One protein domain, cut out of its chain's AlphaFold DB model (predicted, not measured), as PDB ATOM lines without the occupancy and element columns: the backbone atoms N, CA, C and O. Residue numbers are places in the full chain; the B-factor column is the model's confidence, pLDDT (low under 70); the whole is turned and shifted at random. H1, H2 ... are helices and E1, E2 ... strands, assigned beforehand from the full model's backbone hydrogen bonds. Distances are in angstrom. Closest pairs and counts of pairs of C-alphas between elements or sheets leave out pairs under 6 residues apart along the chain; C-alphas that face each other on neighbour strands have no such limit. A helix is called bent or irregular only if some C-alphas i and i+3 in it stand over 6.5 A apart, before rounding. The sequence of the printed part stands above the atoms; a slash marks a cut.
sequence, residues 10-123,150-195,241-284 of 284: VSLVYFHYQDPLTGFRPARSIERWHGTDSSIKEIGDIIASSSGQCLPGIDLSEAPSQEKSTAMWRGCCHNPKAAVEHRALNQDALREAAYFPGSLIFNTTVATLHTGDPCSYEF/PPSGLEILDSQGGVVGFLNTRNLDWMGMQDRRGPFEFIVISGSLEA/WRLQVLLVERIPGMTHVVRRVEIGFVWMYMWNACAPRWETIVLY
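AT A GLANCE: This is residues 10 to 123, 150 to 195 and 241 to 284 of the 284 residues of an uncharacterized protein of Hyaloscypha variabilis F (UniProt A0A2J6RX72). One strongly twisted sheet of nine strands rolls into a small, irregular barrel: E3, E6, E7 and E8 form a wall, and E3 and E8 are joined twice, by E9 at one place and by the hairpin E4 and E5 at another. H5 packs on the sheet beside E3, E5 and E7, the hairpin E1 and E2 extends the sheet past E3 with H4 nearby, and H1, H2 and H3 form a loose group at one side. The printed part has 204 residues, with five named helices and nine named strands; along the chain E1 and E2 come first, then H1 to H4, then E3 to E8, then H5 and last E9; the class is mixed, helices and strands, and the neighbour pairs of the branched sheet are antiparallel but for E8 and E9, which are parallel. It is compact, with a radius of gyration of the C-alphas of 17.5 A, and only just flat, spanning 51 by 48 by 26 A.

HOW THE PARTS SIT: E3, residues 104 to 118, bends by 99 degrees at residue 107. E6, residues 184 to 193, is its antiparallel neighbour, with N 113 and O 184 2.9 A apart, within hydrogen-bond range. E7, residues 241 to 250, is antiparallel to E6, with N 187 and O 246 at 2.9 A. E7 and E8, residues 257 to 267, form a hairpin, with N 245 and O 264 at 2.9 A. E4, residues 153 to 157, and E5, residues 163 to 168, form another hairpin, with N 156 and O 165 at 2.9 A. E4 is antiparallel to E3, with N 116 and O 155 at 2.9 A, and E5 is antiparallel to E8, with N 166 and O 265 at 2.9 A. E9, residues 277 to 283, is antiparallel to E3, with N 108 and O 279 at 2.9 A, and parallel to E8, with N 258 and O 282 at 2.9 A. With H5, residues 268 to 274, E8 and E9 make a strand-helix-strand unit, two parallel neighbours with a helix between, and its crossover is right-handed. H5 is on the sheet at a height of 6.8 A, over none of the strands; the C-alphas of Arg 242 and Met 268, the closest of E7 and H5, are 5.3 A apart. E1, residues 16 to 19, is antiparallel to E3, with N 16 and O 105 at 2.8 A, and forms a hairpin with the edge strand E2, residues 23 to 26, with N 17 and O 25 at 2.8 A. H4, residues 91 to 97, is on the same face as H5; its Ala 97 and Val 282 of E9 have the closest C-alphas of the two, 6.0 A apart. H3, residues 80 to 85, only grazes the sheet. H1, residues 40 to 49, touches H3, about perpendicular at 84 degrees, with the closest C-alphas, of Gly 44 and Lys 81, 4.1 A apart. H2, residues 66 to 75, touches H5 at a shallow tilt of 22 degrees, the same way, with the closest C-alphas, of Met 72 and Tyr 269, 6.6 A apart. H2 and H3 are near each other, with 5 pairs of C-alphas within 10 A. In H1, H2, H3 and H4 every O i to N i+4 pair is within hydrogen-bond range; in H5 it is 1 of 3, beside 3 of 4 O i to N i+3 pairs.

IN THESE COORDINATES: E1 begins at C-alpha 16, (134.914, 99.154, 139.345), and E9 ends at C-alpha 283, (129.353, 100.882, 130.836). E3 is 30.3 A long, E7 27.6 A, E8 25.5 A and E6 25.2 A; H1 and H2 are each 14.2 A.

THE WHOLE: The C-alphas of Thr 22 and Glu 122, the two farthest apart, are 50.8 A apart. Residues 124 to 149 are cut out, with 6.8 A between C-alphas 123 and 150, and residues 196 to 240, with 9.3 A between C-alphas 195 and 241. The links E2 to H1, H1 to H2 and E5 to E6 are long. The mean pLDDT of the printed part is 87.2, and 26 residues are under 70, among them residues 56 to 65.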
ATOM      1  N   VAL A  10     147.897 107.777 130.012       85.88
ATOM      2  CA  VAL A  10     147.614 108.209 131.370       85.88
ATOM      3  C   VAL A  10     146.238 107.683 131.764       85.88
ATOM      4  O   VAL A  10     145.244 107.951 131.081       85.88
ATOM      5  N   SER A  11     146.166 106.944 132.867       88.00
ATOM      6  CA  SER A  11     144.898 106.560 133.492       88.00
ATOM      7  C   SER A  11     144.243 107.792 134.124       88.00
ATOM      8  O   SER A  11     144.901 108.525 134.853       88.00
ATOM      9  N   LEU A  12     142.956 108.022 133.847       90.00
ATOM     10  CA  LEU A  12     142.202 109.168 134.389       90.00
ATOM     11  C   LEU A  12     140.920 108.765 135.130       90.00
ATOM     12  O   LEU A  12     140.227 109.619 135.673       90.00
ATOM     13  N   VAL A  13     140.610 107.468 135.180       93.81
ATOM     14  CA  VAL A  13     139.393 106.943 135.807       93.81
ATOM     15  C   VAL A  13     139.707 105.731 136.682       93.81
ATOM     16  O   VAL A  13     140.606 104.945 136.382       93.81
ATOM     17  N   TYR A  14     138.928 105.568 137.752       93.81
ATOM     18  CA  TYR A  14     138.976 104.401 138.630       93.81
ATOM     19  C   TYR A  14     137.875 103.414 138.253       93.81
ATOM     20  O   TYR A  14     136.690 103.669 138.489       93.81
ATOM     21  N   PHE A  15     138.265 102.274 137.692       95.06
ATOM     22  CA  PHE A  15     137.314 101.249 137.290       95.06
ATOM     23  C   PHE A  15     136.863 100.392 138.474       95.06
ATOM     24  O   PHE A  15     137.662  99.863 139.247       95.06
ATOM     25  N   HIS A  16     135.558 100.189 138.553       97.25
ATOM     26  CA  HIS A  16     134.914  99.154 139.345       97.25
ATOM     27  C   HIS A  16     134.190  98.201 138.400       97.25
ATOM     28  O   HIS A  16     133.949  98.519 137.237       97.25
ATOM     29  N   TYR A  17     133.869  97.015 138.890       97.50
ATOM     30  CA  TYR A  17     133.278  95.942 138.115       97.50
ATOM     31  C   TYR A  17     132.076  95.374 138.861       97.50
ATOM     32  O   TYR A  17     132.190  95.044 140.049       97.50
ATOM     33  N   GLN A  18     130.944  95.247 138.169       97.69
ATOM     34  CA  GLN A  18     129.791  94.514 138.677       97.69
ATOM     35  C   GLN A  18     130.004  93.022 138.430       97.69
ATOM     36  O   GLN A  18     129.644  92.487 137.383       97.69
ATOM     37  N   ASP A  19     130.603  92.336 139.394       96.81
ATOM     38  CA  ASP A  19     130.859  90.908 139.283       96.81
ATOM     39  C   ASP A  19     129.547  90.107 139.401       96.81
ATOM     40  O   ASP A  19     128.807  90.303 140.369       96.81
ATOM     41  N   PRO A  20     129.241  89.184 138.470       94.88
ATOM     42  CA  PRO A  20     128.003  88.404 138.525       94.88
ATOM     43  C   PRO A  20     127.873  87.529 139.782       94.88
ATOM     44  O   PRO A  20     126.761  87.171 140.162       94.88
ATOM     45  N   LEU A  21     128.996  87.153 140.405       96.81
ATOM     46  CA  LEU A  21     129.031  86.229 141.541       96.81
ATOM     47  C   LEU A  21     129.248  86.955 142.867       96.81
ATOM     48  O   LEU A  21     128.649  86.600 143.878       96.81
ATOM     49  N   THR A  22     130.141  87.944 142.866       96.38
ATOM     50  CA  THR A  22     130.575  88.637 144.092       96.38
ATOM     51  C   THR A  22     130.007  90.047 144.233       96.38
ATOM     52  O   THR A  22     130.176  90.669 145.280       96.38
ATOM     53  N   GLY A  23     129.288  90.535 143.218       95.56
ATOM     54  CA  GLY A  23     128.717  91.874 143.188       95.56
ATOM     55  C   GLY A  23     129.756  92.959 142.906       95.56
ATOM     56  O   GLY A  23     130.769  92.749 142.241       95.56
ATOM     57  N   PHE A  24     129.482  94.160 143.396       96.75
ATOM     58  CA  PHE A  24     130.302  95.336 143.137       96.75
ATOM     59  C   PHE A  24     131.695  95.230 143.783       96.75
ATOM     60  O   PHE A  24     131.816  95.053 144.999       96.75
ATOM     61  N   ARG A  25     132.760  95.393 142.986       96.44
ATOM     62  CA  ARG A  25     134.152  95.408 143.474       96.44
ATOM     63  C   ARG A  25     135.066  96.319 142.647       96.44
ATOM     64  O   ARG A  25     134.800  96.523 141.466       96.44
ATOM     65  N   PRO A  26     136.188  96.813 143.201       95.75
ATOM     66  CA  PRO A  26     137.218  97.479 142.406       95.75
ATOM     67  C   PRO A  26     137.752  96.571 141.285       95.75
ATOM     68  O   PRO A  26     137.971  95.366 141.489       95.75
ATOM     69  N   ALA A  27     137.964  97.136 140.096       93.56
ATOM     70  CA  ALA A  27     138.595  96.423 138.995       93.56
ATOM     71  C   ALA A  27     140.112  96.349 139.226       93.56
ATOM     72  O   ALA A  27     140.730  97.263 139.766       93.56
ATOM     73  N   ARG A  28     140.733  95.243 138.808       88.06
ATOM     74  CA  ARG A  28     142.194  95.102 138.845       88.06
ATOM     75  C   ARG A  28     142.779  95.742 137.588       88.06
ATOM     76  O   ARG A  28     143.020  95.044 136.608       88.06
ATOM     77  N   SER A  29     142.956  97.057 137.599       84.62
ATOM     78  CA  SER A  29     143.644  97.796 136.534       84.62
ATOM     79  C   SER A  29     145.050  98.194 136.970       84.62
ATOM     80  O   SER A  29     145.269  98.539 138.129       84.62
ATOM     81  N   ILE A  30     145.998  98.167 136.033       80.06
ATOM     82  CA  ILE A  30     147.307  98.793 136.228       80.06
ATOM     83  C   ILE A  30     147.131 100.270 135.886       80.06
ATOM     84  O   ILE A  30     146.880 100.608 134.728       80.06
ATOM     85  N   GLU A  31     147.211 101.128 136.897       84.69
ATOM     86  CA  GLU A  31     147.247 102.574 136.698       84.69
ATOM     87  C   GLU A  31     148.617 102.955 136.137       84.69
ATOM     88  O   GLU A  31     149.652 102.548 136.670       84.69
ATOM     89  N   ARG A  32     148.617 103.694 135.028       83.88
ATOM     90  CA  ARG A  32     149.846 104.161 134.386       83.88
ATOM     91  C   ARG A  32     149.826 105.663 134.220       83.88
ATOM     92  O   ARG A  32     148.808 106.246 133.847       83.88
ATOM     93  N   TRP A  33     150.995 106.250 134.416       81.88
ATOM     94  CA  TRP A  33     151.277 107.638 134.118       81.88
ATOM     95  C   TRP A  33     152.516 107.700 133.232       81.88
ATOM     96  O   TRP A  33     153.625 107.508 133.711       81.88
ATOM     97  N   HIS A  34     152.340 107.930 131.930       77.31
ATOM     98  CA  HIS A  34     153.461 108.177 131.013       77.31
ATOM     99  C   HIS A  34     154.582 107.115 131.107       77.31
ATOM    100  O   HIS A  34     155.753 107.407 131.340       77.31
ATOM    101  N   GLY A  35     154.199 105.842 130.991       72.88
ATOM    102  CA  GLY A  35     155.141 104.720 131.038       72.88
ATOM    103  C   GLY A  35     155.633 104.327 132.436       72.88
ATOM    104  O   GLY A  35     156.286 103.292 132.549       72.88
ATOM    105  N   THR A  36     155.290 105.072 133.494       80.38
ATOM    106  CA  THR A  36     155.538 104.664 134.883       80.38
ATOM    107  C   THR A  36     154.279 104.089 135.526       80.38
ATOM    108  O   THR A  36     153.159 104.543 135.275       80.38
ATOM    109  N   ASP A  37     154.461 103.079 136.377       83.56
ATOM    110  CA  ASP A  37     153.402 102.567 137.243       83.56
ATOM    111  C   ASP A  37     153.240 103.565 138.397       83.56
ATOM    112  O   ASP A  37     153.969 103.542 139.389       83.56
ATOM    113  N   SER A  38     152.348 104.532 138.209       84.62
ATOM    114  CA  SER A  38     152.035 105.564 139.197       84.62
ATOM    115  C   SER A  38     150.530 105.722 139.264       84.62
ATOM    116  O   SER A  38     149.854 105.788 138.234       84.62
ATOM    117  N   SER A  39     150.010 105.762 140.484       87.44
ATOM    118  CA  SER A  39     148.573 105.855 140.702       87.44
ATOM    119  C   SER A  39     148.047 107.258 140.409       87.44
ATOM    120  O   SER A  39     148.729 108.262 140.630       87.44
ATOM    121  N   ILE A  40     146.783 107.349 139.999       86.50
ATOM    122  CA  ILE A  40     146.067 108.618 139.797       86.50
ATOM    123  C   ILE A  40     146.127 109.470 141.075       86.50
ATOM    124  O   ILE A  40     146.240 110.693 141.000       86.50
ATOM    125  N   LYS A  41     146.115 108.827 142.253       88.38
ATOM    126  CA  LYS A  41     146.212 109.509 143.547       88.38
ATOM    127  C   LYS A  41     147.582 110.156 143.745       88.38
ATOM    128  O   LYS A  41     147.635 111.338 144.061       88.38
ATOM    129  N   GLU A  42     148.665 109.406 143.544       87.69
ATOM    130  CA  GLU A  42     150.032 109.938 143.666       87.69
ATOM    131  C   GLU A  42     150.241 111.129 142.730       87.69
ATOM    132  O   GLU A  42     150.777 112.158 143.140       87.69
ATOM    133  N   ILE A  43     149.750 111.031 141.493       85.56
ATOM    134  CA  ILE A  43     149.838 112.134 140.538       85.56
ATOM    135  C   ILE A  43     148.958 113.318 140.953       85.56
ATOM    136  O   ILE A  43     149.395 114.465 140.860       85.56
ATOM    137  N   GLY A  44     147.741 113.068 141.438       83.75
ATOM    138  CA  GLY A  44     146.856 114.105 141.967       83.75
ATOM    139  C   GLY A  44     147.494 114.877 143.126       83.75
ATOM    140  O   GLY A  44     147.463 116.109 143.131       83.75
ATOM    141  N   ASP A  45     148.143 114.168 144.051       86.75
ATOM    142  CA  ASP A  45     148.866 114.750 145.185       86.75
ATOM    143  C   ASP A  45     150.069 115.591 144.711       86.75
ATOM    144  O   ASP A  45     150.296 116.698 145.216       86.75
ATOM    145  N   ILE A  46     150.803 115.133 143.687       82.94
ATOM    146  CA  ILE A  46     151.888 115.911 143.065       82.94
ATOM    147  C   ILE A  46     151.333 117.179 142.411       82.94
ATOM    148  O   ILE A  46     151.841 118.265 142.676       82.94
ATOM    149  N   ILE A  47     150.263 117.092 141.616       80.25
ATOM    150  CA  ILE A  47     149.634 118.259 140.968       80.25
ATOM    151  C   ILE A  47     149.126 119.272 142.005       80.25
ATOM    152  O   ILE A  47     149.218 120.479 141.775       80.25
ATOM    153  N   ALA A  48     148.603 118.795 143.137       80.06
ATOM    154  CA  ALA A  48     148.074 119.640 144.204       80.06
ATOM    155  C   ALA A  48     149.170 120.333 145.032       80.06
ATOM    156  O   ALA A  48     148.998 121.485 145.424       80.06
ATOM    157  N   SER A  49     150.276 119.637 145.306       81.25
ATOM    158  CA  SER A  49     151.392 120.147 146.121       81.25
ATOM    159  C   SER A  49     152.402 120.973 145.323       81.25
ATOM    160  O   SER A  49     153.114 121.808 145.880       81.25
ATOM    161  N   SER A  50     152.459 120.774 144.009       70.50
ATOM    162  CA  SER A  50     153.374 121.483 143.129       70.50
ATOM    163  C   SER A  50     152.884 122.908 142.861       70.50
ATOM    164  O   SER A  50     152.095 123.161 141.956       70.50
ATOM    165  N   SER A  51     153.442 123.893 143.560       64.12
ATOM    166  CA  SER A  51     153.313 125.318 143.206       64.12
ATOM    167  C   SER A  51     154.130 125.709 141.957       64.12
ATOM    168  O   SER A  51     154.541 126.855 141.820       64.12
ATOM    169  N   GLY A  52     154.414 124.752 141.062       58.22
ATOM    170  CA  GLY A  52     155.320 124.914 139.915       58.22
ATOM    171  C   GLY A  52     156.218 123.707 139.619       58.22
ATOM    172  O   GLY A  52     156.922 123.719 138.619       58.22
ATOM    173  N   GLN A  53     156.202 122.657 140.450       60.91
ATOM    174  CA  GLN A  53     156.919 121.420 140.128       60.91
ATOM    175  C   GLN A  53     156.275 120.656 138.966       60.91
ATOM    176  O   GLN A  53     155.066 120.686 138.734       60.91
ATOM    177  N   CYS A  54     157.161 119.988 138.250       65.00
ATOM    178  CA  CYS A  54     156.962 119.231 137.039       65.00
ATOM    179  C   CYS A  54     156.143 117.949 137.248       65.00
ATOM    180  O   CYS A  54     156.343 117.242 138.235       65.00
ATOM    181  N   LEU A  55     155.271 117.609 136.290       72.75
ATOM    182  CA  LEU A  55     154.622 116.295 136.249       72.75
ATOM    183  C   LEU A  55     155.693 115.189 136.148       72.75
ATOM    184  O   LEU A  55     156.585 115.294 135.300       72.75
ATOM    185  N   PRO A  56     155.632 114.142 136.988       69.56
ATOM    186  CA  PRO A  56     156.658 113.107 137.030       69.56
ATOM    187  C   PRO A  56     156.643 112.278 135.744       69.56
ATOM    188  O   PRO A  56     155.592 112.064 135.141       69.56
ATOM    189  N   GLY A  57     157.819 111.809 135.327       67.25
ATOM    190  CA  GLY A  57     157.968 110.847 134.230       67.25
ATOM    191  C   GLY A  57     157.728 111.392 132.821       67.25
ATOM    192  O   GLY A  57     157.960 110.659 131.865       67.25
ATOM    193  N   ILE A  58     157.315 112.655 132.667       67.44
ATOM    194  CA  ILE A  58     157.127 113.266 131.351       67.44
ATOM    195  C   ILE A  58     158.433 113.928 130.917       67.44
ATOM    196  O   ILE A  58     158.750 115.042 131.342       67.44
ATOM    197  N   ASP A  59     159.194 113.227 130.081       64.25
ATOM    198  CA  ASP A  59     160.287 113.835 129.328       64.25
ATOM    199  C   ASP A  59     159.677 114.707 128.224       64.25
ATOM    200  O   ASP A  59     159.197 114.220 127.203       64.25
ATOM    201  N   LEU A  60     159.622 116.012 128.485       63.16
ATOM    202  CA  LEU A  60     159.095 117.005 127.552       63.16
ATOM    203  C   LEU A  60     160.202 117.630 126.697       63.16
ATOM    204  O   LEU A  60     159.992 118.712 126.153       63.16
ATOM    205  N   SER A  61     161.366 116.985 126.560       61.09
ATOM    206  CA  SER A  61     162.391 117.437 125.606       61.09
ATOM    207  C   SER A  61     161.829 117.633 124.189       61.09
ATOM    208  O   SER A  61     162.318 118.490 123.455       61.09
ATOM    209  N   GLU A  62     160.748 116.923 123.846       54.12
ATOM    210  CA  GLU A  62     160.033 117.021 122.569       54.12
ATOM    211  C   GLU A  62     158.651 117.706 122.643       54.12
ATOM    212  O   GLU A  62     157.893 117.635 121.685       54.12
ATOM    213  N   ALA A  63     158.257 118.347 123.744       56.22
ATOM    214  CA  ALA A  63     156.875 118.804 123.958       56.22
ATOM    215  C   ALA A  63     156.814 120.258 124.484       56.22
ATOM    216  O   ALA A  63     157.867 120.849 124.746       56.22
ATOM    217  N   PRO A  64     155.618 120.884 124.617       60.22
ATOM    218  CA  PRO A  64     155.444 122.171 125.287       60.22
ATOM    219  C   PRO A  64     156.262 122.243 126.561       60.22
ATOM    220  O   PRO A  64     156.422 121.234 127.254       60.22
ATOM    221  N   SER A  65     156.719 123.451 126.907       69.81
ATOM    222  CA  SER A  65     157.435 123.639 128.166       69.81
ATOM    223  C   SER A  65     156.651 122.983 129.307       69.81
ATOM    224  O   SER A  65     155.416 123.015 129.357       69.81
ATOM    225  N   GLN A  66     157.371 122.340 130.219       70.69
ATOM    226  CA  GLN A  66     156.771 121.568 131.303       70.69
ATOM    227  C   GLN A  66     155.763 122.352 132.130       70.69
ATOM    228  O   GLN A  66     154.744 121.812 132.566       70.69
ATOM    229  N   GLU A  67     156.003 123.648 132.252       76.44
ATOM    230  CA  GLU A  67     155.091 124.607 132.844       76.44
ATOM    231  C   GLU A  67     153.760 124.712 132.084       76.44
ATOM    232  O   GLU A  67     152.706 124.552 132.703       76.44
ATOM    233  N   LYS A  68     153.780 124.892 130.753       79.69
ATOM    234  CA  LYS A  68     152.566 124.951 129.919       79.69
ATOM    235  C   LYS A  68     151.767 123.654 129.994       79.69
ATOM    236  O   LYS A  68     150.559 123.686 130.212       79.69
ATOM    237  N   SER A  69     152.443 122.513 129.862       78.06
ATOM    238  CA  SER A  69     151.817 121.189 129.954       78.06
ATOM    239  C   SER A  69     151.111 120.991 131.304       78.06
ATOM    240  O   SER A  69     149.937 120.617 131.364       78.06
ATOM    241  N   THR A  70     151.794 121.344 132.397       79.06
ATOM    242  CA  THR A  70     151.226 121.277 133.749       79.06
ATOM    243  C   THR A  70     150.056 122.253 133.915       79.06
ATOM    244  O   THR A  70     149.041 121.900 134.517       79.06
ATOM    245  N   ALA A  71     150.153 123.466 133.362       83.81
ATOM    246  CA  ALA A  71     149.073 124.451 133.389       83.81
ATOM    247  C   ALA A  71     147.822 123.963 132.638       83.81
ATOM    248  O   ALA A  71     146.716 124.100 133.161       83.81
ATOM    249  N   MET A  72     147.983 123.328 131.471       84.44
ATOM    250  CA  MET A  72     146.863 122.738 130.728       84.44
ATOM    251  C   MET A  72     146.170 121.636 131.532       84.44
ATOM    252  O   MET A  72     144.945 121.629 131.622       84.44
ATOM    253  N   TRP A  73     146.932 120.735 132.164       86.25
ATOM    254  CA  TRP A  73     146.351 119.710 133.037       86.25
ATOM    255  C   TRP A  73     145.611 120.320 134.225       86.25
ATOM    256  O   TRP A  73     144.501 119.894 134.521       86.25
ATOM    257  N   ARG A  74     146.166 121.348 134.879       86.12
ATOM    258  CA  ARG A  74     145.472 122.045 135.978       86.12
ATOM    259  C   ARG A  74     144.162 122.698 135.522       86.12
ATOM    260  O   ARG A  74     143.208 122.713 136.292       86.12
ATOM    261  N   GLY A  75     144.123 123.229 134.298       87.88
ATOM    262  CA  GLY A  75     142.935 123.856 133.714       87.88
ATOM    263  C   GLY A  75     141.897 122.872 133.164       87.88
ATOM    264  O   GLY A  75     140.742 123.246 132.985       87.88
ATOM    265  N   CYS A  76     142.280 121.622 132.900       91.38
ATOM    266  CA  CYS A  76     141.365 120.595 132.415       91.38
ATOM    267  C   CYS A  76     140.447 120.111 133.545       91.38
ATOM    268  O   CYS A  76     140.921 119.713 134.607       91.38
ATOM    269  N   CYS A  77     139.137 120.062 133.315       94.56
ATOM    270  CA  CYS A  77     138.164 119.542 134.283       94.56
ATOM    271  C   CYS A  77     138.337 118.041 134.599       94.56
ATOM    272  O   CYS A  77     137.896 117.583 135.653       94.56
ATOM    273  N   HIS A  78     138.957 117.276 133.693       94.50
ATOM    274  CA  HIS A  78     139.197 115.836 133.803       94.50
ATOM    275  C   HIS A  78     140.675 115.543 134.108       94.50
ATOM    276  O   HIS A  78     141.333 114.734 133.456       94.50
ATOM    277  N   ASN A  79     141.231 116.276 135.071       91.31
ATOM    278  CA  ASN A  79     142.609 116.102 135.521       91.31
ATOM    279  C   ASN A  79     142.711 115.106 136.697       91.31
ATOM    280  O   ASN A  79     141.702 114.831 137.351       91.31
ATOM    281  N   PRO A  80     143.912 114.588 137.020       89.75
ATOM    282  CA  PRO A  80     144.085 113.587 138.079       89.75
ATOM    283  C   PRO A  80     143.593 114.036 139.457       89.75
ATOM    284  O   PRO A  80     142.985 113.249 140.177       89.75
ATOM    285  N   LYS A  81     143.792 115.309 139.819       90.31
ATOM    286  CA  LYS A  81     143.290 115.853 141.088       90.31
ATOM    287  C   LYS A  81     141.758 115.813 141.123       90.31
ATOM    288  O   LYS A  81     141.183 115.307 142.084       90.31
ATOM    289  N   ALA A  82     141.104 116.282 140.060       93.44
ATOM    290  CA  ALA A  82     139.650 116.249 139.944       93.44
ATOM    291  C   ALA A  82     139.108 114.808 139.963       93.44
ATOM    292  O   ALA A  82     138.094 114.554 140.612       93.44
ATOM    293  N   ALA A  83     139.799 113.853 139.332       93.19
ATOM    294  CA  ALA A  83     139.432 112.436 139.372       93.19
ATOM    295  C   ALA A  83     139.481 111.849 140.798       93.19
ATOM    296  O   ALA A  83     138.599 111.079 141.181       93.19
ATOM    297  N   VAL A  84     140.467 112.246 141.613       92.50
ATOM    298  CA  VAL A  84     140.550 111.856 143.035       92.50
ATOM    299  C   VAL A  84     139.402 112.459 143.847       92.50
ATOM    300  O   VAL A  84     138.800 111.765 144.673       92.50
ATOM    301  N   GLU A  85     139.081 113.734 143.620       94.38
ATOM    302  CA  GLU A  85     137.967 114.427 144.286       94.38
ATOM    303  C   GLU A  85     136.616 113.778 143.941       94.38
ATOM    304  O   GLU A  85     135.774 113.582 144.819       94.38
ATOM    305  N   HIS A  86     136.452 113.336 142.693       96.44
ATOM    306  CA  HIS A  86     135.269 112.635 142.197       96.44
ATOM    307  C   HIS A  86     135.426 111.113 142.267       96.44
ATOM    308  O   HIS A  86     134.962 110.409 141.381       96.44
ATOM    309  N   ARG A  87     136.053 110.553 143.306       94.62
ATOM    310  CA  ARG A  87     136.154 109.084 143.460       94.62
ATOM    311  C   ARG A  87     134.882 108.412 143.989       94.62
ATOM    312  O   ARG A  87     134.723 107.202 143.858       94.62
ATOM    313  N   ALA A  88     134.013 109.166 144.663       97.06
ATOM    314  CA  ALA A  88     132.809 108.622 145.284       97.06
ATOM    315  C   ALA A  88     131.739 108.347 144.218       97.06
ATOM    316  O   ALA A  88     131.312 109.262 143.518       97.06
ATOM    317  N   LEU A  89     131.310 107.091 144.088       98.06
ATOM    318  CA  LEU A  89     130.317 106.695 143.088       98.06
ATOM    319  C   LEU A  89     128.892 107.071 143.510       98.06
ATOM    320  O   LEU A  89     128.518 106.953 144.685       98.06
ATOM    321  N   ASN A  90     128.083 107.463 142.528       98.31
ATOM    322  CA  ASN A  90     126.658 107.711 142.687       98.31
ATOM    323  C   ASN A  90     125.924 106.410 143.065       98.31
ATOM    324  O   ASN A  90     126.085 105.374 142.422       98.31
ATOM    325  N   GLN A  91     125.102 106.464 144.115       98.19
ATOM    326  CA  GLN A  91     124.394 105.292 144.635       98.19
ATOM    327  C   GLN A  91     123.286 104.787 143.704       98.19
ATOM    328  O   GLN A  91     123.039 103.583 143.661       98.19
ATOM    329  N   ASP A  92     122.633 105.667 142.950       98.44
ATOM    330  CA  ASP A  92     121.607 105.273 141.985       98.44
ATOM    331  C   ASP A  92     122.241 104.560 140.784       98.44
ATOM    332  O   ASP A  92     121.732 103.524 140.363       98.44
ATOM    333  N   ALA A  93     123.417 105.011 140.331       98.31
ATOM    334  CA  ALA A  93     124.203 104.297 139.323       98.31
ATOM    335  C   ALA A  93     124.579 102.878 139.784       98.31
ATOM    336  O   ALA A  93     124.491 101.930 139.009       98.31
ATOM    337  N   LEU A  94     124.938 102.694 141.062       97.81
ATOM    338  CA  LEU A  94     125.221 101.363 141.618       97.81
ATOM    339  C   LEU A  94     123.983 100.458 141.655       97.81
ATOM    340  O   LEU A  94     124.095  99.254 141.423       97.81
ATOM    341  N   ARG A  95     122.797 101.019 141.926       97.94
ATOM    342  CA  ARG A  95     121.536 100.263 141.850       97.94
ATOM    343  C   ARG A  95     121.213  99.867 140.415       97.94
ATOM    344  O   ARG A  95     120.792  98.737 140.193       97.94
ATOM    345  N   GLU A  96     121.422 100.767 139.456       98.12
ATOM    346  CA  GLU A  96     121.251 100.465 138.031       98.12
ATOM    347  C   GLU A  96     122.253  99.393 137.567       98.12
ATOM    348  O   GLU A  96     121.861  98.438 136.900       98.12
ATOM    349  N   ALA A  97     123.516  99.468 137.999       98.00
ATOM    350  CA  ALA A  97     124.552  98.490 137.662       98.00
ATOM    351  C   ALA A  97     124.207  97.059 138.095       98.00
ATOM    352  O   ALA A  97     124.603  96.110 137.424       98.00
ATOM    353  N   ALA A  98     123.424  96.878 139.164       97.38
ATOM    354  CA  ALA A  98     123.000  95.555 139.625       97.38
ATOM    355  C   ALA A  98     122.198  94.763 138.571       97.38
ATOM    356  O   ALA A  98     122.198  93.532 138.614       97.38
ATOM    357  N   TYR A  99     121.558  95.445 137.613       97.69
ATOM    358  CA  TYR A  99     120.847  94.812 136.496       97.69
ATOM    359  C   TYR A  99     121.768  94.409 135.331       97.69
ATOM    360  O   TYR A  99     121.335  93.672 134.447       97.69
ATOM    361  N   PHE A 100     123.033  94.849 135.336       97.62
ATOM    362  CA  PHE A 100     124.018  94.630 134.269       97.62
ATOM    363  C   PHE A 100     125.267  93.926 134.818       97.62
ATOM    364  O   PHE A 100     126.326  94.549 134.970       97.62
ATOM    365  N   PRO A 101     125.175  92.624 135.146       97.19
ATOM    366  CA  PRO A 101     126.340  91.855 135.561       97.19
ATOM    367  C   PRO A 101     127.392  91.854 134.445       97.19
ATOM    368  O   PRO A 101     127.083  91.607 133.281       97.19
ATOM    369  N   GLY A 102     128.641  92.127 134.806       96.25
ATOM    370  CA  GLY A 102     129.748  92.298 133.866       96.25
ATOM    371  C   GLY A 102     130.031  93.743 133.449       96.25
ATOM    372  O   GLY A 102     131.009  93.966 132.738       96.25
ATOM    373  N   SER A 103     129.235  94.716 133.900       97.75
ATOM    374  CA  SER A 103     129.459  96.135 133.600       97.75
ATOM    375  C   SER A 103     130.662  96.730 134.343       97.75
ATOM    376  O   SER A 103     131.069  96.267 135.418       97.75
ATOM    377  N   LEU A 104     131.230  97.788 133.760       97.88
ATOM    378  CA  LEU A 104     132.229  98.654 134.380       97.88
ATOM    379  C   LEU A 104     131.551  99.892 134.969       97.88
ATOM    380  O   LEU A 104     130.759 100.540 134.293       97.88
ATOM    381  N   ILE A 105     131.912 100.253 136.201       98.19
ATOM    382  CA  ILE A 105     131.408 101.450 136.878       98.19
ATOM    383  C   ILE A 105     132.565 102.378 137.202       98.19
ATOM    384  O   ILE A 105     133.532 101.974 137.852       98.19
ATOM    385  N   PHE A 106     132.479 103.627 136.770       98.06
ATOM    386  CA  PHE A 106     133.518 104.617 137.030       98.06
ATOM    387  C   PHE A 106     132.954 106.030 136.950       98.06
ATOM    388  O   PHE A 106     131.950 106.281 136.287       98.06
ATOM    389  N   ASN A 107     133.614 106.960 137.634       98.31
ATOM    390  CA  ASN A 107     133.327 108.376 137.477       98.31
ATOM    391  C   ASN A 107     134.152 108.933 136.327       98.31
ATOM    392  O   ASN A 107     135.352 108.672 136.227       98.31
ATOM    393  N   THR A 108     133.503 109.704 135.466       98.25
ATOM    394  CA  THR A 108     134.153 110.377 134.348       98.25
ATOM    395  C   THR A 108     133.471 111.699 134.031       98.25
ATOM    396  O   THR A 108     132.417 112.013 134.579       98.25
ATOM    397  N   THR A 109     134.082 112.493 133.159       98.38
ATOM    398  CA  THR A 109     133.414 113.646 132.573       98.38
ATOM    399  C   THR A 109     132.650 113.256 131.319       98.38
ATOM    400  O   THR A 109     133.203 112.580 130.449       98.38
ATOM    401  N   VAL A 110     131.423 113.755 131.214       98.31
ATOM    402  CA  VAL A 110     130.513 113.576 130.085       98.31
ATOM    403  C   VAL A 110     130.290 114.924 129.409       98.31
ATOM    404  O   VAL A 110     129.993 115.904 130.097       98.31
ATOM    405  N   ALA A 111     130.385 114.974 128.082       98.19
ATOM    406  CA  ALA A 111     129.974 116.132 127.288       98.19
ATOM    407  C   ALA A 111     129.026 115.711 126.165       98.19
ATOM    408  O   ALA A 111     129.092 114.587 125.666       98.19
ATOM    409  N   THR A 112     128.159 116.636 125.769       97.81
ATOM    410  CA  THR A 112     127.232 116.458 124.655       97.81
ATOM    411  C   THR A 112     127.791 117.181 123.433       97.81
ATOM    412  O   THR A 112     127.952 118.399 123.464       97.81
ATOM    413  N   LEU A 113     128.115 116.430 122.382       97.00
ATOM    414  CA  LEU A 113     128.821 116.905 121.188       97.00
ATOM    415  C   LEU A 113     128.115 116.425 119.922       97.00
ATOM    416  O   LEU A 113     127.259 115.547 119.976       97.00
ATOM    417  N   HIS A 114     128.480 116.985 118.779       95.38
ATOM    418  CA  HIS A 114     127.945 116.583 117.484       95.38
ATOM    419  C   HIS A 114     129.004 115.807 116.710       95.38
ATOM    420  O   HIS A 114     130.199 115.893 117.005       95.38
ATOM    421  N   THR A 115     128.568 115.043 115.717       93.19
ATOM    422  CA  THR A 115     129.480 114.463 114.737       93.19
ATOM    423  C   THR A 115     129.385 115.241 113.432       93.19
ATOM    424  O   THR A 115     128.297 115.648 113.022       93.19
ATOM    425  N   GLY A 116     130.539 115.529 112.837       89.81
ATOM    426  CA  GLY A 116     130.637 116.259 111.578       89.81
ATOM    427  C   GLY A 116     130.640 115.339 110.368       89.81
ATOM    428  O   GLY A 116     130.231 114.176 110.432       89.81
ATOM    429  N   ASP A 117     131.122 115.869 109.252       85.25
ATOM    430  CA  ASP A 117     131.316 115.081 108.044       85.25
ATOM    431  C   ASP A 117     132.510 114.124 108.204       85.25
ATOM    432  O   ASP A 117     133.404 114.355 109.030       85.25
ATOM    433  N   PRO A 118     132.542 113.007 107.449       83.25
ATOM    434  CA  PRO A 118     133.751 112.209 107.339       83.25
ATOM    435  C   PRO A 118     134.885 113.123 106.894       83.25
ATOM    436  O   PRO A 118     134.770 113.804 105.874       83.25
ATOM    437  N   CYS A 119     135.978 113.131 107.644       71.69
ATOM    438  CA  CYS A 119     137.145 113.885 107.249       71.69
ATOM    439  C   CYS A 119     137.655 113.360 105.909       71.69
ATOM    440  O   CYS A 119     138.278 112.300 105.851       71.69
ATOM    441  N   SER A 120     137.491 114.144 104.847       57.28
ATOM    442  CA  SER A 120     138.278 113.994 103.624       57.28
ATOM    443  C   SER A 120     139.670 114.599 103.829       57.28
ATOM    444  O   SER A 120     140.139 115.373 102.995       57.28
ATOM    445  N   TYR A 121     140.314 114.316 104.969       56.09
ATOM    446  CA  TYR A 121     141.712 114.672 105.159       56.09
ATOM    447  C   TYR A 121     142.522 113.810 104.183       56.09
ATOM    448  O   TYR A 121     143.010 112.735 104.523       56.09
ATOM    449  N   GLU A 122     142.694 114.305 102.957       48.47
ATOM    450  CA  GLU A 122     143.966 114.123 102.281       48.47
ATOM    451  C   GLU A 122     144.986 114.772 103.208       48.47
ATOM    452  O   GLU A 122     145.006 115.987 103.400       48.47
ATOM    453  N   PHE A 123     145.751 113.941 103.903       46.47
ATOM    454  CA  PHE A 123     146.753 114.350 104.875       46.47
ATOM    455  C   PHE A 123     147.972 114.966 104.159       46.47
ATOM    456  O   PHE A 123     149.108 114.566 104.371       46.47
ATOM    457  N   PRO A 150     144.568 106.892 104.254       54.97
ATOM    458  CA  PRO A 150     144.427 107.935 105.251       54.97
ATOM    459  C   PRO A 150     143.393 107.474 106.284       54.97
ATOM    460  O   PRO A 150     142.372 106.890 105.907       54.97
ATOM    461  N   PRO A 151     143.651 107.682 107.585       57.59
ATOM    462  CA  PRO A 151     142.722 107.260 108.616       57.59
ATOM    463  C   PRO A 151     141.377 107.952 108.386       57.59
ATOM    464  O   PRO A 151     141.252 109.166 108.547       57.59
ATOM    465  N   SER A 152     140.372 107.172 107.993       70.25
ATOM    466  CA  SER A 152     138.994 107.628 107.881       70.25
ATOM    467  C   SER A 152     138.458 107.883 109.289       70.25
ATOM    468  O   SER A 152     138.298 106.975 110.105       70.25
ATOM    469  N   GLY A 153     138.237 109.156 109.604       84.75
ATOM    470  CA  GLY A 153     137.704 109.593 110.888       84.75
ATOM    471  C   GLY A 153     136.486 110.482 110.708       84.75
ATOM    472  O   GLY A 153     136.309 111.109 109.663       84.75
ATOM    473  N   LEU A 154     135.647 110.535 111.736       90.31
ATOM    474  CA  LEU A 154     134.517 111.456 111.805       90.31
ATOM    475  C   LEU A 154     134.878 112.611 112.732       90.31
ATOM    476  O   LEU A 154     135.393 112.368 113.828       90.31
ATOM    477  N   GLU A 155     134.611 113.847 112.322       92.44
ATOM    478  CA  GLU A 155     134.842 115.005 113.187       92.44
ATOM    479  C   GLU A 155     133.950 114.946 114.424       92.44
ATOM    480  O   GLU A 155     132.776 114.575 114.353       92.44
ATOM    481  N   ILE A 156     134.509 115.336 115.565       94.06
ATOM    482  CA  ILE A 156     133.749 115.621 116.778       94.06
ATOM    483  C   ILE A 156     133.644 117.137 116.874       94.06
ATOM    484  O   ILE A 156     134.668 117.824 116.927       94.06
ATOM    485  N   LEU A 157     132.418 117.645 116.903       95.12
ATOM    486  CA  LEU A 157     132.110 119.069 116.901       95.12
ATOM    487  C   LEU A 157     131.510 119.498 118.244       95.12
ATOM    488  O   LEU A 157     130.699 118.779 118.834       95.12
ATOM    489  N   ASP A 158     131.873 120.683 118.723       95.88
ATOM    490  CA  ASP A 158     131.207 121.313 119.863       95.88
ATOM    491  C   ASP A 158     129.794 121.826 119.506       95.88
ATOM    492  O   ASP A 158     129.262 121.597 118.416       95.88
ATOM    493  N   SER A 159     129.140 122.507 120.447       94.69
ATOM    494  CA  SER A 159     127.804 123.083 120.239       94.69
ATOM    495  C   SER A 159     127.775 124.264 119.260       94.69
ATOM    496  O   SER A 159     126.692 124.670 118.839       94.69
ATOM    497  N   GLN A 160     128.936 124.815 118.899       94.81
ATOM    498  CA  GLN A 160     129.104 125.903 117.932       94.81
ATOM    499  C   GLN A 160     129.555 125.393 116.552       94.81
ATOM    500  O   GLN A 160     129.679 126.191 115.624       94.81
ATOM    501  N   GLY A 161     129.774 124.082 116.399       93.44
ATOM    502  CA  GLY A 161     130.286 123.474 115.170       93.44
ATOM    503  C   GLY A 161     131.813 123.513 115.044       93.44
ATOM    504  O   GLY A 161     132.337 123.218 113.973       93.44
ATOM    505  N   GLY A 162     132.540 123.877 116.104       93.75
ATOM    506  CA  GLY A 162     133.999 123.846 116.135       93.75
ATOM    507  C   GLY A 162     134.532 122.423 116.302       93.75
ATOM    508  O   GLY A 162     134.055 121.678 117.154       93.75
ATOM    509  N   VAL A 163     135.540 122.039 115.512       92.75
ATOM    510  CA  VAL A 163     136.176 120.715 115.610       92.75
ATOM    511  C   VAL A 163     136.997 120.619 116.895       92.75
ATOM    512  O   VAL A 163     137.969 121.352 117.079       92.75
ATOM    513  N   VAL A 164     136.640 119.669 117.761       95.06
ATOM    514  CA  VAL A 164     137.306 119.416 119.051       95.06
ATOM    515  C   VAL A 164     138.039 118.078 119.113       95.06
ATOM    516  O   VAL A 164     138.772 117.814 120.072       95.06
ATOM    517  N   GLY A 165     137.859 117.227 118.106       93.31
ATOM    518  CA  GLY A 165     138.454 115.902 118.064       93.31
ATOM    519  C   GLY A 165     137.994 115.075 116.873       93.31
ATOM    520  O   GLY A 165     137.329 115.584 115.973       93.31
ATOM    521  N   PHE A 166     138.333 113.787 116.895       92.31
ATOM    522  CA  PHE A 166     137.962 112.841 115.846       92.31
ATOM    523  C   PHE A 166     137.628 111.465 116.425       92.31
ATOM    524  O   PHE A 166     138.289 110.980 117.349       92.31
ATOM    525  N   LEU A 167     136.625 110.811 115.847       91.62
ATOM    526  CA  LEU A 167     136.328 109.399 116.067       91.62
ATOM    527  C   LEU A 167     137.196 108.526 115.164       91.62
ATOM    528  O   LEU A 167     137.385 108.825 113.985       91.62
ATOM    529  N   ASN A 168     137.688 107.418 115.711       86.00
ATOM    530  CA  ASN A 168     138.410 106.397 114.965       86.00
ATOM    531  C   ASN A 168     137.404 105.404 114.378       86.00
ATOM    532  O   ASN A 168     137.166 104.335 114.937       86.00
ATOM    533  N   THR A 169     136.773 105.775 113.270       77.88
ATOM    534  CA  THR A 169     135.768 104.931 112.624       77.88
ATOM    535  C   THR A 169     136.428 104.058 111.568       77.88
ATOM    536  O   THR A 169     136.601 104.471 110.427       77.88
ATOM    537  N   ARG A 170     136.740 102.802 111.902       70.50
ATOM    538  CA  ARG A 170     137.178 101.835 110.872       70.50
ATOM    539  C   ARG A 170     136.074 101.479 109.879       70.50
ATOM    540  O   ARG A 170     136.351 100.929 108.821       70.50
ATOM    541  N   ASN A 171     134.826 101.741 110.246       72.12
ATOM    542  CA  ASN A 171     133.664 101.484 109.422       72.12
ATOM    543  C   ASN A 171     132.720 102.680 109.567       72.12
ATOM    544  O   ASN A 171     132.242 102.943 110.661       72.12
ATOM    545  N   LEU A 172     132.481 103.435 108.498       67.50
ATOM    546  CA  LEU A 172     131.568 104.584 108.534       67.50
ATOM    547  C   LEU A 172     130.095 104.171 108.375       67.50
ATOM    548  O   LEU A 172     129.209 105.001 108.591       67.50
ATOM    549  N   ASP A 173     129.834 102.905 108.036       72.25
ATOM    550  CA  ASP A 173     128.499 102.393 107.717       72.25
ATOM    551  C   ASP A 173     127.695 102.007 108.963       72.25
ATOM    552  O   ASP A 173     126.478 101.844 108.875       72.25
ATOM    553  N   TRP A 174     128.334 101.862 110.134       72.88
ATOM    554  CA  TRP A 174     127.620 101.474 111.361       72.88
ATOM    555  C   TRP A 174     126.693 102.583 111.875       72.88
ATOM    556  O   TRP A 174     125.690 102.292 112.522       72.88
ATOM    557  N   MET A 175     126.996 103.841 111.547       68.75
ATOM    558  CA  MET A 175     126.142 104.993 111.815       68.75
ATOM    559  C   MET A 175     125.453 105.363 110.505       68.75
ATOM    560  O   MET A 175     126.035 106.053 109.660       68.75
ATOM    561  N   GLY A 176     124.223 104.879 110.315       69.25
ATOM    562  CA  GLY A 176     123.420 105.256 109.156       69.25
ATOM    563  C   GLY A 176     123.405 106.781 109.009       69.25
ATOM    564  O   GLY A 176     123.310 107.502 109.999       69.25
ATOM    565  N   MET A 177     123.507 107.294 107.780       61.84
ATOM    566  CA  MET A 177     123.581 108.742 107.494       61.84
ATOM    567  C   MET A 177     122.484 109.576 108.188       61.84
ATOM    568  O   MET A 177     122.667 110.768 108.420       61.84
ATOM    569  N   GLN A 178     121.339 108.967 108.515       58.41
ATOM    570  CA  GLN A 178     120.233 109.629 109.209       58.41
ATOM    571  C   GLN A 178     120.456 109.788 110.720       58.41
ATOM    572  O   GLN A 178     119.988 110.779 111.279       58.41
ATOM    573  N   ASP A 179     121.215 108.896 111.360       70.69
ATOM    574  CA  ASP A 179     121.442 108.922 112.811       70.69
ATOM    575  C   ASP A 179     122.490 109.962 113.229       70.69
ATOM    576  O   ASP A 179     122.562 110.336 114.393       70.69
ATOM    577  N   ARG A 180     123.252 110.519 112.276       72.44
ATOM    578  CA  ARG A 180     124.314 111.514 112.533       72.44
ATOM    579  C   ARG A 180     123.810 112.908 112.923       72.44
ATOM    580  O   ARG A 180     124.603 113.772 113.270       72.44
ATOM    581  N   ARG A 181     122.499 113.162 112.844       74.69
ATOM    582  CA  ARG A 181     121.925 114.509 113.038       74.69
ATOM    583  C   ARG A 181     121.661 114.879 114.500       74.69
ATOM    584  O   ARG A 181     121.209 115.992 114.760       74.69
ATOM    585  N   GLY A 182     121.892 113.960 115.435       85.62
ATOM    586  CA  GLY A 182     121.664 114.183 116.857       85.62
ATOM    587  C   GLY A 182     122.919 114.639 117.605       85.62
ATOM    588  O   GLY A 182     124.036 114.350 117.178       85.62
ATOM    589  N   PRO A 183     122.753 115.323 118.747       93.88
ATOM    590  CA  PRO A 183     123.816 115.392 119.729       93.88
ATOM    591  C   PRO A 183     124.058 113.998 120.322       93.88
ATOM    592  O   PRO A 183     123.120 113.241 120.581       93.88
ATOM    593  N   PHE A 184     125.316 113.690 120.592       95.44
ATOM    594  CA  PHE A 184     125.754 112.451 121.207       95.44
ATOM    595  C   PHE A 184     126.499 112.719 122.508       95.44
ATOM    596  O   PHE A 184     127.061 113.797 122.708       95.44
ATOM    597  N   GLU A 185     126.546 111.725 123.388       97.25
ATOM    598  CA  GLU A 185     127.340 111.812 124.605       97.25
ATOM    599  C   GLU A 185     128.704 111.158 124.434       97.25
ATOM    600  O   GLU A 185     128.844 110.044 123.925       97.25
ATOM    601  N   PHE A 186     129.714 111.877 124.909       97.69
ATOM    602  CA  PHE A 186     131.094 111.438 124.924       97.69
ATOM    603  C   PHE A 186     131.586 111.388 126.359       97.69
ATOM    604  O   PHE A 186     131.362 112.325 127.129       97.69
ATOM    605  N   ILE A 187     132.285 110.311 126.701       97.81
ATOM    606  CA  ILE A 187     132.889 110.120 128.019       97.81
ATOM    607  C   ILE A 187     134.398 109.960 127.895       97.81
ATOM    608  O   ILE A 187     134.873 109.313 126.966       97.81
ATOM    609  N   VAL A 188     135.161 110.515 128.833       97.19
ATOM    610  CA  VAL A 188     136.624 110.357 128.850       97.19
ATOM    611  C   VAL A 188     137.005 109.034 129.521       97.19
ATOM    612  O   VAL A 188     136.402 108.637 130.519       97.19
ATOM    613  N   ILE A 189     138.010 108.339 128.987       94.88
ATOM    614  CA  ILE A 189     138.525 107.087 129.578       94.88
ATOM    615  C   ILE A 189     140.012 107.148 129.928       94.88
ATOM    616  O   ILE A 189     140.457 106.491 130.870       94.88
ATOM    617  N   SER A 190     140.799 107.923 129.186       93.25
ATOM    618  CA  SER A 190     142.235 108.068 129.421       93.25
ATOM    619  C   SER A 190     142.779 109.320 128.743       93.25
ATOM    620  O   SER A 190     142.093 109.970 127.955       93.25
ATOM    621  N   GLY A 191     144.021 109.668 129.063       91.19
ATOM    622  CA  GLY A 191     144.787 110.703 128.378       91.19
ATOM    623  C   GLY A 191     145.967 110.105 127.625       91.19
ATOM    624  O   GLY A 191     146.437 109.013 127.949       91.19
ATOM    625  N   SER A 192     146.469 110.828 126.635       89.19
ATOM    626  CA  SER A 192     147.708 110.489 125.941       89.19
ATOM    627  C   SER A 192     148.454 111.734 125.488       89.19
ATOM    628  O   SER A 192     147.828 112.727 125.107       89.19
ATOM    629  N   LEU A 193     149.781 111.643 125.482       85.25
ATOM    630  CA  LEU A 193     150.656 112.642 124.879       85.25
ATOM    631  C   LEU A 193     150.931 112.246 123.423       85.25
ATOM    632  O   LEU A 193     151.467 111.170 123.164       85.25
ATOM    633  N   GLU A 194     150.562 113.100 122.472       79.38
ATOM    634  CA  GLU A 194     150.994 112.961 121.084       79.38
ATOM    635  C   GLU A 194     152.461 113.391 120.991       79.38
ATOM    636  O   GLU A 194     152.788 114.536 121.291       79.38
ATOM    637  N   ALA A 195     153.358 112.481 120.600       64.81
ATOM    638  CA  ALA A 195     154.758 112.832 120.389       64.81
ATOM    639  C   ALA A 195     154.844 113.931 119.315       64.81
ATOM    640  O   ALA A 195     154.439 113.719 118.168       64.81
ATOM    641  N   TRP A 241     148.302 117.283 124.124       87.62
ATOM    642  CA  TRP A 241     147.479 116.436 124.985       87.62
ATOM    643  C   TRP A 241     146.152 116.071 124.336       87.62
ATOM    644  O   TRP A 241     145.345 116.935 123.972       87.62
ATOM    645  N   ARG A 242     145.897 114.766 124.271       92.25
ATOM    646  CA  ARG A 242     144.639 114.192 123.800       92.25
ATOM    647  C   ARG A 242     143.961 113.440 124.936       92.25
ATOM    648  O   ARG A 242     144.618 112.717 125.683       92.25
ATOM    649  N   LEU A 243     142.650 113.588 125.043       94.62
ATOM    650  CA  LEU A 243     141.803 112.737 125.867       94.62
ATOM    651  C   LEU A 243     141.181 111.684 124.959       94.62
ATOM    652  O   LEU A 243     140.570 112.023 123.948       94.62
ATOM    653  N   GLN A 244     141.344 110.417 125.313       95.12
ATOM    654  CA  GLN A 244     140.645 109.318 124.663       95.12
ATOM    655  C   GLN A 244     139.202 109.322 125.155       95.12
ATOM    656  O   GLN A 244     138.950 109.298 126.367       95.12
ATOM    657  N   VAL A 245     138.267 109.359 124.212       96.62
ATOM    658  CA  VAL A 245     136.834 109.433 124.488       96.62
ATOM    659  C   VAL A 245     136.102 108.237 123.903       96.62
ATOM    660  O   VAL A 245     136.481 107.708 122.857       96.62
ATOM    661  N   LEU A 246     135.034 107.821 124.572       96.19
ATOM    662  CA  LEU A 246     134.053 106.898 124.021       96.19
ATOM    663  C   LEU A 246     132.804 107.679 123.646       96.19
ATOM    664  O   LEU A 246     132.262 108.405 124.477       96.19
ATOM    665  N   LEU A 247     132.342 107.480 122.417       95.94
ATOM    666  CA  LEU A 247     130.973 107.775 122.032       95.94
ATOM    667  C   LEU A 247     130.076 106.710 122.661       95.94
ATOM    668  O   LEU A 247     130.328 105.507 122.498       95.94
ATOM    669  N   VAL A 248     129.052 107.145 123.388       96.50
ATOM    670  CA  VAL A 248     128.159 106.251 124.121       96.50
ATOM    671  C   VAL A 248     126.693 106.592 123.891       96.50
ATOM    672  O   VAL A 248     126.338 107.719 123.552       96.50
ATOM    673  N   GLU A 249     125.836 105.600 124.103       95.44
ATOM    674  CA  GLU A 249     124.385 105.749 124.022       95.44
ATOM    675  C   GLU A 249     123.743 105.272 125.323       95.44
ATOM    676  O   GLU A 249     124.023 104.163 125.786       95.44
ATOM    677  N   ARG A 250     122.884 106.109 125.914       96.88
ATOM    678  CA  ARG A 250     122.144 105.768 127.134       96.88
ATOM    679  C   ARG A 250     121.030 104.775 126.863       96.88
ATOM    680  O   ARG A 250     120.315 104.871 125.867       96.88
ATOM    681  N   ILE A 251     120.826 103.872 127.814       96.62
ATOM    682  CA  ILE A 251     119.697 102.950 127.779       96.62
ATOM    683  C   ILE A 251     118.402 103.680 128.141       96.62
ATOM    684  O   ILE A 251     118.349 104.336 129.182       96.62
ATOM    685  N   PRO A 252     117.333 103.563 127.327       96.38
ATOM    686  CA  PRO A 252     116.062 104.208 127.629       96.38
ATOM    687  C   PRO A 252     115.547 103.858 129.029       96.38
ATOM    688  O   PRO A 252     115.404 102.688 129.382       96.38
ATOM    689  N   GLY A 253     115.245 104.888 129.821       96.75
ATOM    690  CA  GLY A 253     114.745 104.742 131.190       96.75
ATOM    691  C   GLY A 253     115.820 104.517 132.258       96.75
ATOM    692  O   GLY A 253     115.461 104.389 133.426       96.75
ATOM    693  N   MET A 254     117.105 104.499 131.894       97.44
ATOM    694  CA  MET A 254     118.221 104.396 132.838       97.44
ATOM    695  C   MET A 254     119.120 105.613 132.721       97.44
ATOM    696  O   MET A 254     119.493 106.025 131.622       97.44
ATOM    697  N   THR A 255     119.455 106.209 133.861       97.38
ATOM    698  CA  THR A 255     120.158 107.493 133.845       97.38
ATOM    699  C   THR A 255     121.645 107.301 133.629       97.38
ATOM    700  O   THR A 255     122.218 108.112 132.926       97.38
ATOM    701  N   HIS A 256     122.269 106.244 134.152       98.25
ATOM    702  CA  HIS A 256     123.732 106.093 134.181       98.25
ATOM    703  C   HIS A 256     124.248 104.974 133.272       98.25
ATOM    704  O   HIS A 256     125.459 104.841 133.082       98.25
ATOM    705  N   VAL A 257     123.345 104.149 132.737       98.00
ATOM    706  CA  VAL A 257     123.699 102.974 131.939       98.00
ATOM    707  C   VAL A 257     123.877 103.361 130.484       98.00
ATOM    708  O   VAL A 257     122.946 103.851 129.841       98.00
ATOM    709  N   VAL A 258     125.074 103.104 129.964       98.00
ATOM    710  CA  VAL A 258     125.443 103.421 128.588       98.00
ATOM    711  C   VAL A 258     126.075 102.222 127.896       98.00
ATOM    712  O   VAL A 258     126.805 101.452 128.521       98.00
ATOM    713  N   ARG A 259     125.849 102.097 126.588       95.75
ATOM    714  CA  ARG A 259     126.613 101.185 125.727       95.75
ATOM    715  C   ARG A 259     127.707 101.940 124.993       95.75
ATOM    716  O   ARG A 259     127.499 103.074 124.557       95.75
ATOM    717  N   ARG A 260     128.859 101.293 124.811       94.94
ATOM    718  CA  ARG A 260     129.899 101.803 123.912       94.94
ATOM    719  C   ARG A 260     129.403 101.729 122.475       94.94
ATOM    720  O   ARG A 260     128.940 100.680 122.031       94.94
ATOM    721  N   VAL A 261     129.611 102.815 121.747       93.31
ATOM    722  CA  VAL A 261     129.338 102.895 120.318       93.31
ATOM    723  C   VAL A 261     130.657 102.948 119.541       93.31
ATOM    724  O   VAL A 261     130.941 102.049 118.758       93.31
ATOM    725  N   GLU A 262     131.516 103.933 119.821       93.00
ATOM    726  CA  GLU A 262     132.796 104.113 119.121       93.00
ATOM    727  C   GLU A 262     133.862 104.729 120.037       93.00
ATOM    728  O   GLU A 262     133.550 105.227 121.121       93.00
ATOM    729  N   ILE A 263     135.129 104.670 119.628       93.19
ATOM    730  CA  ILE A 263     136.248 105.339 120.299       93.19
ATOM    731  C   ILE A 263     136.804 106.482 119.446       93.19
ATOM    732  O   ILE A 263     136.887 106.396 118.225       93.19
ATOM    733  N   GLY A 264     137.239 107.549 120.099       93.81
ATOM    734  CA  GLY A 264     137.916 108.663 119.457       93.81
ATOM    735  C   GLY A 264     138.849 109.372 120.414       93.81
ATOM    736  O   GLY A 264     139.160 108.883 121.501       93.81
ATOM    737  N   PHE A 265     139.263 110.563 120.018       94.62
ATOM    738  CA  PHE A 265     139.982 111.466 120.893       94.62
ATOM    739  C   PHE A 265     139.495 112.895 120.713       94.62
ATOM    740  O   PHE A 265     139.041 113.278 119.639       94.62
ATOM    741  N   VAL A 266     139.658 113.692 121.760       95.00
ATOM    742  CA  VAL A 266     139.498 115.148 121.739       95.00
ATOM    743  C   VAL A 266     140.773 115.795 122.249       95.00
ATOM    744  O   VAL A 266     141.516 115.188 123.029       95.00
ATOM    745  N   TRP A 267     141.053 117.026 121.838       93.25
ATOM    746  CA  TRP A 267     142.161 117.754 122.448       93.25
ATOM    747  C   TRP A 267     141.780 118.233 123.843       93.25
ATOM    748  O   TRP A 267     140.698 118.780 124.070       93.25
ATOM    749  N   MET A 268     142.699 118.060 124.791       93.56
ATOM    750  CA  MET A 268     142.429 118.339 126.201       93.56
ATOM    751  C   MET A 268     142.035 119.802 126.449       93.56
ATOM    752  O   MET A 268     141.112 120.065 127.216       93.56
ATOM    753  N   TYR A 269     142.697 120.752 125.781       89.88
ATOM    754  CA  TYR A 269     142.410 122.183 125.937       89.88
ATOM    755  C   TYR A 269     141.015 122.580 125.426       89.88
ATOM    756  O   TYR A 269     140.445 123.554 125.914       89.88
ATOM    757  N   MET A 270     140.452 121.823 124.479       93.81
ATOM    758  CA  MET A 270     139.111 122.056 123.937       93.81
ATOM    759  C   MET A 270     138.024 121.399 124.783       93.81
ATOM    760  O   MET A 270     136.920 121.924 124.861       93.81
ATOM    761  N   TRP A 271     138.335 120.302 125.480       95.56
ATOM    762  CA  TRP A 271     137.346 119.568 126.272       95.56
ATOM    763  C   TRP A 271     136.634 120.440 127.309       95.56
ATOM    764  O   TRP A 271     135.430 120.312 127.491       95.56
ATOM    765  N   ASN A 272     137.337 121.373 127.952       92.25
ATOM    766  CA  ASN A 272     136.719 122.258 128.940       92.25
ATOM    767  C   ASN A 272     135.687 123.223 128.318       92.25
ATOM    768  O   ASN A 272     134.701 123.571 128.965       92.25
ATOM    769  N   ALA A 273     135.885 123.629 127.058       92.44
ATOM    770  CA  ALA A 273     134.935 124.474 126.332       92.44
ATOM    771  C   ALA A 273     133.629 123.731 125.998       92.44
ATOM    772  O   ALA A 273     132.584 124.359 125.846       92.44
ATOM    773  N   CYS A 274     133.658 122.396 125.989       95.75
ATOM    774  CA  CYS A 274     132.491 121.543 125.773       95.75
ATOM    775  C   CYS A 274     131.541 121.453 126.985       95.75
ATOM    776  O   CYS A 274     130.619 120.640 126.972       95.75
ATOM    777  N   ALA A 275     131.779 122.241 128.043       96.06
ATOM    778  CA  ALA A 275     131.028 122.228 129.303       96.06
ATOM    779  C   ALA A 275     130.788 120.815 129.894       96.06
ATOM    780  O   ALA A 275     129.652 120.455 130.218       96.06
ATOM    781  N   PRO A 276     131.841 119.993 130.033       97.62
ATOM    782  CA  PRO A 276     131.718 118.647 130.561       97.62
ATOM    783  C   PRO A 276     131.276 118.646 132.027       97.62
ATOM    784  O   PRO A 276     131.652 119.515 132.816       97.62
ATOM    785  N   ARG A 277     130.534 117.610 132.417       97.81
ATOM    786  CA  ARG A 277     130.091 117.384 133.802       97.81
ATOM    787  C   ARG A 277     130.612 116.054 134.327       97.81
ATOM    788  O   ARG A 277     130.700 115.097 133.567       97.81
ATOM    789  N   TRP A 278     130.924 115.979 135.616       98.19
ATOM    790  CA  TRP A 278     131.259 114.710 136.259       98.19
ATOM    791  C   TRP A 278     130.008 113.859 136.477       98.19
ATOM    792  O   TRP A 278     128.992 114.350 136.962       98.19
ATOM    793  N   GLU A 279     130.098 112.577 136.139       98.44
ATOM    794  CA  GLU A 279     129.003 111.620 136.255       98.44
ATOM    795  C   GLU A 279     129.546 110.216 136.553       98.44
ATOM    796  O   GLU A 279     130.639 109.854 136.108       98.44
ATOM    797  N   THR A 280     128.784 109.413 137.300       98.69
ATOM    798  CA  THR A 280     129.035 107.971 137.412       98.69
ATOM    799  C   THR A 280     128.416 107.271 136.216       98.69
ATOM    800  O   THR A 280     127.213 107.378 136.010       98.69
ATOM    801  N   ILE A 281     129.223 106.529 135.467       98.50
ATOM    802  CA  ILE A 281     128.796 105.784 134.285       98.50
ATOM    803  C   ILE A 281     128.826 104.289 134.579       98.50
ATOM    804  O   ILE A 281     129.775 103.792 135.189       98.50
ATOM    805  N   VAL A 282     127.794 103.585 134.114       98.38
ATOM    806  CA  VAL A 282     127.711 102.123 134.055       98.38
ATOM    807  C   VAL A 282     127.843 101.720 132.589       98.38
ATOM    808  O   VAL A 282     126.885 101.799 131.821       98.38
ATOM    809  N   LEU A 283     129.048 101.326 132.191       97.94
ATOM    810  CA  LEU A 283     129.353 100.882 130.836       97.94
ATOM    811  C   LEU A 283     129.140  99.369 130.738       97.94
ATOM    812  O   LEU A 283     129.824  98.618 131.441       97.94
ATOM    813  N   TYR A 284     128.213  98.931 129.887       94.12
ATOM    814  CA  TYR A 284     127.845  97.517 129.729       94.12
ATOM    815  C   TYR A 284     128.093  96.985 128.311       94.12
ATOM    816  O   TYR A 284     128.188  97.801 127.361       94.12
TER     817      TYR A 284